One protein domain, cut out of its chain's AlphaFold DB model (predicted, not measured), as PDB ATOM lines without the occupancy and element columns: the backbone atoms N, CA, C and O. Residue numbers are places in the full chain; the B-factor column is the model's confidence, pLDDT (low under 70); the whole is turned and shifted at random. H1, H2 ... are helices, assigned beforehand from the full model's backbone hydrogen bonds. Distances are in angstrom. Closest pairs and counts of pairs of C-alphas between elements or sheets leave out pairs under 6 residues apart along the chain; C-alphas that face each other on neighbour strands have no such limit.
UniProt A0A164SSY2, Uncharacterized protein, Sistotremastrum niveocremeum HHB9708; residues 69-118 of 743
ATOM      1  N   GLN A  69     161.497 186.164 169.025       70.19
ATOM      2  CA  GLN A  69     160.083 185.837 169.273       70.19
ATOM      3  C   GLN A  69     159.393 185.131 168.099       70.19
ATOM      4  O   GLN A  69     158.441 184.376 168.299       70.19
ATOM      5  N   LYS A  70     159.856 185.381 166.874       74.81
ATOM      6  CA  LYS A  70     159.339 184.740 165.662       74.81
ATOM      7  C   LYS A  70     160.064 183.436 165.325       74.81
ATOM      8  O   LYS A  70     159.579 182.691 164.474       74.81
ATOM      9  N   ALA A  71     161.191 183.135 165.974       72.12
ATOM     10  CA  ALA A  71     161.933 181.907 165.742       72.12
ATOM     11  C   ALA A  71     161.121 180.694 166.241       72.12
ATOM     12  O   ALA A  71     160.650 180.700 167.381       72.12
ATOM     13  N   PRO A  72     160.990 179.615 165.446       73.25
ATOM     14  CA  PRO A  72     160.280 178.401 165.865       73.25
ATOM     15  C   PRO A  72     160.789 177.820 167.195       73.25
ATOM     16  O   PRO A  72     160.007 177.316 167.996       73.25
ATOM     17  N   VAL A  73     162.089 177.969 167.464       70.62
ATOM     18  CA  VAL A  73     162.766 177.538 168.698       70.62
ATOM     19  C   VAL A  73     162.239 178.244 169.956       70.62
ATOM     20  O   VAL A  73     162.164 177.623 171.014       70.62
ATOM     21  N   GLU A  74     161.814 179.507 169.856       71.25
ATOM     22  CA  GLU A  74     161.214 180.249 170.977       71.25
ATOM     23  C   GLU A  74     159.725 179.934 171.166       71.25
ATOM     24  O   GLU A  74     159.126 180.406 172.128       71.25
ATOM     25  N   ARG A  75     159.115 179.113 170.297       79.31
ATOM     26  CA  ARG A  75     157.729 178.627 170.440       79.31
ATOM     27  C   ARG A  75     157.636 177.221 171.025       79.31
ATOM     28  O   ARG A  75     156.537 176.785 171.354       79.31
ATOM     29  N   LEU A  76     158.759 176.520 171.175       88.56
ATOM     30  CA  LEU A  76     158.778 175.187 171.777       88.56
ATOM     31  C   LEU A  76     158.253 175.249 173.210       88.56
ATOM     32  O   LEU A  76     158.545 176.201 173.931       88.56
ATOM     33  N   ALA A  77     157.466 174.266 173.630       92.69
ATOM     34  CA  ALA A  77     157.017 174.172 175.015       92.69
ATOM     35  C   ALA A  77     158.224 173.903 175.948       92.69
ATOM     36  O   ALA A  77     159.202 173.301 175.487       92.69
ATOM     37  N   PRO A  78     158.220 174.362 177.217       94.25
ATOM     38  CA  PRO A  78     159.321 174.110 178.155       94.25
ATOM     39  C   PRO A  78     159.721 172.633 178.253       94.25
ATOM     40  O   PRO A  78     160.903 172.331 178.358       94.25
ATOM     41  N   GLU A  79     158.753 171.728 178.135       95.94
ATOM     42  CA  GLU A  79     158.931 170.277 178.182       95.94
ATOM     43  C   GLU A  79     159.730 169.773 176.973       95.94
ATOM     44  O   GLU A  79     160.631 168.953 177.115       95.94
ATOM     45  N   LEU A  80     159.466 170.319 175.781       95.31
ATOM     46  CA  LEU A  80     160.224 169.986 174.570       95.31
ATOM     47  C   LEU A  80     161.643 170.551 174.621       95.31
ATOM     48  O   LEU A  80     162.585 169.890 174.195       95.31
ATOM     49  N   ILE A  81     161.804 171.770 175.145       93.88
ATOM     50  CA  ILE A  81     163.129 172.361 175.368       93.88
ATOM     51  C   ILE A  81     163.924 171.469 176.324       93.88
ATOM     52  O   ILE A  81     165.063 171.126 176.028       93.88
ATOM     53  N   HIS A  82     163.312 171.066 177.436       95.12
ATOM     54  CA  HIS A  82     163.912 170.168 178.412       95.12
ATOM     55  C   HIS A  82     164.357 168.839 177.777       95.12
ATOM     56  O   HIS A  82     165.509 168.445 177.950       95.12
ATOM     57  N   GLU A  83     163.506 168.201 176.969       95.56
ATOM     58  CA  GLU A  83     163.842 166.942 176.291       95.56
ATOM     59  C   GLU A  83     165.015 167.101 175.309       95.56
ATOM     60  O   GLU A  83     165.940 166.287 175.285       95.56
ATOM     61  N   ILE A  84     165.045 168.201 174.545       93.00
ATOM     62  CA  ILE A  84     166.178 168.511 173.661       93.00
ATOM     63  C   ILE A  84     167.456 168.710 174.480       93.00
ATOM     64  O   ILE A  84     168.511 168.197 174.110       93.00
ATOM     65  N   LEU A  85     167.380 169.438 175.598       93.38
ATOM     66  CA  LEU A  85     168.524 169.654 176.481       93.38
ATOM     67  C   LEU A  85     169.048 168.337 177.065       93.38
ATOM     68  O   LEU A  85     170.264 168.141 177.095       93.38
ATOM     69  N   ARG A  86     168.154 167.427 177.464       92.69
ATOM     70  CA  ARG A  86     168.500 166.085 177.943       92.69
ATOM     71  C   ARG A  86     169.221 165.283 176.863       92.69
ATOM     72  O   ARG A  86     170.303 164.755 177.111       92.69
ATOM     73  N   TYR A  87     168.688 165.276 175.644       92.44
ATOM     74  CA  TYR A  87     169.331 164.634 174.497       92.44
ATOM     75  C   TYR A  87     170.714 165.232 174.184       92.44
ATOM     76  O   TYR A  87     171.677 164.501 173.942       92.44
ATOM     77  N   CYS A  88     170.848 166.562 174.224       89.94
ATOM     78  CA  CYS A  88     172.135 167.232 174.043       89.94
ATOM     79  C   CYS A  88     173.140 166.844 175.132       89.94
ATOM     80  O   CYS A  88     174.310 166.629 174.820       89.94
ATOM     81  N   LYS A  89     172.698 166.744 176.390       87.00
ATOM     82  CA  LYS A  89     173.555 166.346 177.510       87.00
ATOM     83  C   LYS A  89     174.084 164.923 177.320       87.00
ATOM     84  O   LYS A  89     175.290 164.734 177.368       87.00
ATOM     85  N   LEU A  90     173.225 163.971 176.950       86.38
ATOM     86  CA  LEU A  90     173.624 162.583 176.673       86.38
ATOM     87  C   LEU A  90     174.697 162.457 175.577       86.38
ATOM     88  O   LEU A  90     175.500 161.530 175.596       86.38
ATOM     89  N   ARG A  91     174.725 163.384 174.611       85.38
ATOM     90  CA  ARG A  91     175.696 163.374 173.504       85.38
ATOM     91  C   ARG A  91     176.952 164.202 173.747       85.38
ATOM     92  O   ARG A  91     177.896 164.100 172.964       85.38
ATOM     93  N   THR A  92     176.972 165.057 174.765       81.75
ATOM     94  CA  THR A  92     178.082 165.989 174.986       81.75
ATOM     95  C   THR A  92     178.787 165.678 176.294       81.75
ATOM     96  O   THR A  92     178.177 165.618 177.348       81.75
ATOM     97  N   ARG A  93     180.115 165.548 176.239       71.94
ATOM     98  CA  ARG A  93     180.955 165.393 177.440       71.94
ATOM     99  C   ARG A  93     181.205 166.716 178.178       71.94
ATOM    100  O   ARG A  93     181.963 166.763 179.136       71.94
ATOM    101  N   SER A  94     180.632 167.820 177.697       77.25
ATOM    102  CA  SER A  94     180.796 169.141 178.305       77.25
ATOM    103  C   SER A  94     179.854 169.324 179.492       77.25
ATOM    104  O   SER A  94     178.656 169.096 179.349       77.25
ATOM    105  N   TYR A  95     180.364 169.880 180.595       74.06
ATOM    106  CA  TYR A  95     179.592 170.220 181.801       74.06
ATOM    107  C   TYR A  95     178.330 171.045 181.538       74.06
ATOM    108  O   TYR A  95     177.327 170.916 182.234       74.06
ATOM    109  N   ILE A  96     178.405 171.945 180.559       81.94
ATOM    110  CA  ILE A  96     177.311 172.829 180.174       81.94
ATOM    111  C   ILE A  96     177.188 172.734 178.654       81.94
ATOM    112  O   ILE A  96     177.993 173.346 177.946       81.94
ATOM    113  N   PRO A  97     176.207 171.976 178.137       82.19
ATOM    114  CA  PRO A  97     175.955 171.916 176.707       82.19
ATOM    115  C   PRO A  97     175.743 173.322 176.140       82.19
ATOM    116  O   PRO A  97     175.047 174.145 176.740       82.19
ATOM    117  N   ALA A  98     176.280 173.604 174.948       82.56
ATOM    118  CA  ALA A  98     176.112 174.909 174.292       82.56
ATOM    119  C   ALA A  98     174.630 175.311 174.148       82.56
ATOM    120  O   ALA A  98     174.289 176.494 174.207       82.56
ATOM    121  N   ALA A  99     173.741 174.315 174.057       80.94
ATOM    122  CA  ALA A  99     172.295 174.492 174.022       80.94
ATOM    123  C   ALA A  99     171.733 175.279 175.226       80.94
ATOM    124  O   ALA A  99     170.738 175.989 175.098       80.94
ATOM    125  N   PHE A 100     172.411 175.245 176.378       84.00
ATOM    126  CA  PHE A 100     172.001 175.961 177.593       84.00
ATOM    127  C   PHE A 100     172.166 177.482 177.439       84.00
ATOM    128  O   PHE A 100     171.615 178.258 178.220       84.00
ATOM    129  N   SER A 101     172.929 177.916 176.431       83.38
ATOM    130  CA  SER A 101     173.238 179.319 176.159       83.38
ATOM    131  C   SER A 101     172.517 179.885 174.932       83.38
ATOM    132  O   SER A 101     172.769 181.038 174.593       83.38
ATOM    133  N   ILE A 102     171.607 179.129 174.297       81.88
ATOM    134  CA  ILE A 102     170.869 179.571 173.094       81.88
ATOM    135  C   ILE A 102     170.046 180.829 173.382       81.88
ATOM    136  O   ILE A 102     170.134 181.818 172.656       81.88
ATOM    137  N   SER A 103     169.256 180.810 174.457       85.94
ATOM    138  CA  SER A 103     168.463 181.962 174.885       85.94
ATOM    139  C   SER A 103     168.213 181.952 176.389       85.94
ATOM    140  O   SER A 103     168.409 180.943 177.070       85.94
ATOM    141  N   THR A 104     167.767 183.086 176.935       87.25
ATOM    142  CA  THR A 104     167.396 183.187 178.356       87.25
ATOM    143  C   THR A 104     166.285 182.207 178.722       87.25
ATOM    144  O   THR A 104     166.302 181.662 179.820       87.25
ATOM    145  N   ARG A 105     165.363 181.918 177.796       89.50
ATOM    146  CA  ARG A 105     164.292 180.946 178.019       89.50
ATOM    147  C   ARG A 105     164.846 179.534 178.193       89.50
ATOM    148  O   ARG A 105     164.553 178.895 179.197       89.50
ATOM    149  N   TRP A 106     165.687 179.088 177.262       92.69
ATOM    150  CA  TRP A 106     166.349 177.782 177.333       92.69
ATOM    151  C   TRP A 106     167.208 177.652 178.588       92.69
ATOM    152  O   TRP A 106     167.148 176.641 179.281       92.69
ATOM    153  N   ARG A 107     167.937 178.718 178.937       92.69
ATOM    154  CA  ARG A 107     168.718 178.784 180.172       92.69
ATOM    155  C   ARG A 107     167.845 178.644 181.416       92.69
ATOM    156  O   ARG A 107     168.218 177.915 182.323       92.69
ATOM    157  N   ASN A 108     166.698 179.317 181.469       94.25
ATOM    158  CA  ASN A 108     165.788 179.233 182.613       94.25
ATOM    159  C   ASN A 108     165.178 177.835 182.747       94.25
ATOM    160  O   ASN A 108     165.113 177.319 183.859       94.25
ATOM    161  N   VAL A 109     164.800 177.204 181.628       95.25
ATOM    162  CA  VAL A 109     164.368 175.796 181.617       95.25
ATOM    163  C   VAL A 109     165.488 174.902 182.146       95.25
ATOM    164  O   VAL A 109     165.244 174.093 183.036       95.25
ATOM    165  N   ALA A 110     166.724 175.101 181.680       94.81
ATOM    166  CA  ALA A 110     167.875 174.339 182.149       94.81
ATOM    167  C   ALA A 110     168.102 174.504 183.659       94.81
ATOM    168  O   ALA A 110     168.215 173.521 184.380       94.81
ATOM    169  N   ILE A 111     168.126 175.746 184.154       94.69
ATOM    170  CA  ILE A 111     168.329 176.067 185.575       94.69
ATOM    171  C   ILE A 111     167.217 175.475 186.449       94.69
ATOM    172  O   ILE A 111     167.510 175.003 187.543       94.69
ATOM    173  N   GLY A 112     165.967 175.494 185.979       95.56
ATOM    174  CA  GLY A 112     164.817 174.958 186.711       95.56
ATOM    175  C   GLY A 112     164.686 173.430 186.679       95.56
ATOM    176  O   GLY A 112     163.866 172.886 187.414       95.56
ATOM    177  N   SER A 113     165.473 172.734 185.855       96.62
ATOM    178  CA  SER A 113     165.387 171.279 185.672       96.62
ATOM    179  C   SER A 113     166.527 170.566 186.399       96.62
ATOM    180  O   SER A 113     167.628 170.450 185.866       96.62
ATOM    181  N   ALA A 114     166.282 170.097 187.623       96.38
ATOM    182  CA  ALA A 114     167.321 169.530 188.493       96.38
ATOM    183  C   ALA A 114     168.028 168.276 187.930       96.38
ATOM    184  O   ALA A 114     169.215 168.089 188.174       96.38
ATOM    185  N   ASP A 115     167.340 167.438 187.152       95.38
ATOM    186  CA  ASP A 115     167.914 166.275 186.451       95.38
ATOM    187  C   ASP A 115     168.955 166.640 185.393       95.38
ATOM    188  O   ASP A 115     169.878 165.874 185.140       95.38
ATOM    189  N   LEU A 116     168.899 167.842 184.817       95.25
ATOM    190  CA  LEU A 116     169.963 168.290 183.919       95.25
ATOM    191  C   LEU A 116     171.284 168.553 184.658       95.25
ATOM    192  O   LEU A 116     172.305 168.753 184.002       95.25
ATOM    193  N   TRP A 117     171.300 168.491 185.991       95.81
ATOM    194  CA  TRP A 117     172.457 168.763 186.847       95.81
ATOM    195  C   TRP A 117     172.891 167.557 187.696       95.81
ATOM    196  O   TRP A 117     173.702 167.739 188.597       95.81
ATOM    197  N   THR A 118     172.366 166.350 187.447       96.31
ATOM    198  CA  THR A 118     172.732 165.140 188.215       96.31
ATOM    199  C   THR A 118     174.057 164.528 187.782       96.31
ATOM    200  O   THR A 118     174.783 164.022 188.628       96.31
TER     201      THR A 118
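AT A GLANCE: This is residues 69 to 118 of the 743 residues of an uncharacterized protein of Sistotremastrum niveocremeum HHB9708 (UniProt A0A164SSY2). One long helix, H2, makes one side of this small helical body, and H4 packs on it nearly crosswise, close to where H2 begins. The four-residue helices H3 and H5 lie on the same side of H2 as H4, while H1 sits at one end of the body, near the beginning of H2. The printed part has 50 residues with five named helices, H1 to H5 in order along the chain, and no named strand; the class is all helix. It is compact, with a radius of gyration of the C-alphas of 10.3 A, yet elongated in outline, spanning 31 by 17 by 15 A.

IN THESE COORDINATES: H1 is residues 72 to 75, beginning at C-alpha 72 at (160.280, 178.401, 165.865). H2 follows as residues 78 to 91, the longest helix, 20.1 A from C-alpha 78 at (159.321, 174.110, 178.155) to C-alpha 91 at (175.696, 163.374, 173.504). H3 is residues 98 to 101, 5.6 A long. H4, residues 104 to 112, is 12.0 A long. H5, residues 114 to 117, ends at C-alpha 117 at (172.457, 168.763, 186.847).

HOW THE PARTS SIT: H2 is the hub and touches three helices. H2 and H4 touch, with the C-alphas of Pro 78 and Val 109 closest at 6.3 A, and their lines are about perpendicular at 77 degrees. With residues 85 to 88 alone, H2 only just touches H3, with 3 pairs of C-alphas within 8 A; the closest are Leu 85 and Ala 99, 6.6 A apart. With residues 85 to 89 alone, H2 only just touches H5, also with 3 pairs; the closest C-alphas are those of Arg 86 and Leu 116, at 6.5 A. H3 and H4 touch only at the corner by their link, the C-alphas of Phe 100 and Arg 107 being closest at 5.0 A. H4 and H5 are close but not clearly touching, as are H1 and H4, whose closest C-alphas, Glu 74 and Arg 105, are 7.7 A apart. H1 and H2 are apart, but only just: their closest C-alphas are 8.5 A apart. In H2 and H4 every O i to N i+4 pair is within hydrogen-bond range, and H1, H3 and H5 are too short for such a pair.

THE WHOLE: The two C-alphas farthest apart are those of Lys 70 and Thr 118, at 32.7 A. The printed part has no cut. The link from H2 to H3, 6 residues, is short; the links H1 to H2, H3 to H4 and H4 to H5 are tight. The mean pLDDT of the printed part is 87.3, and no printed residue is under 70; H1 has a mean of 74.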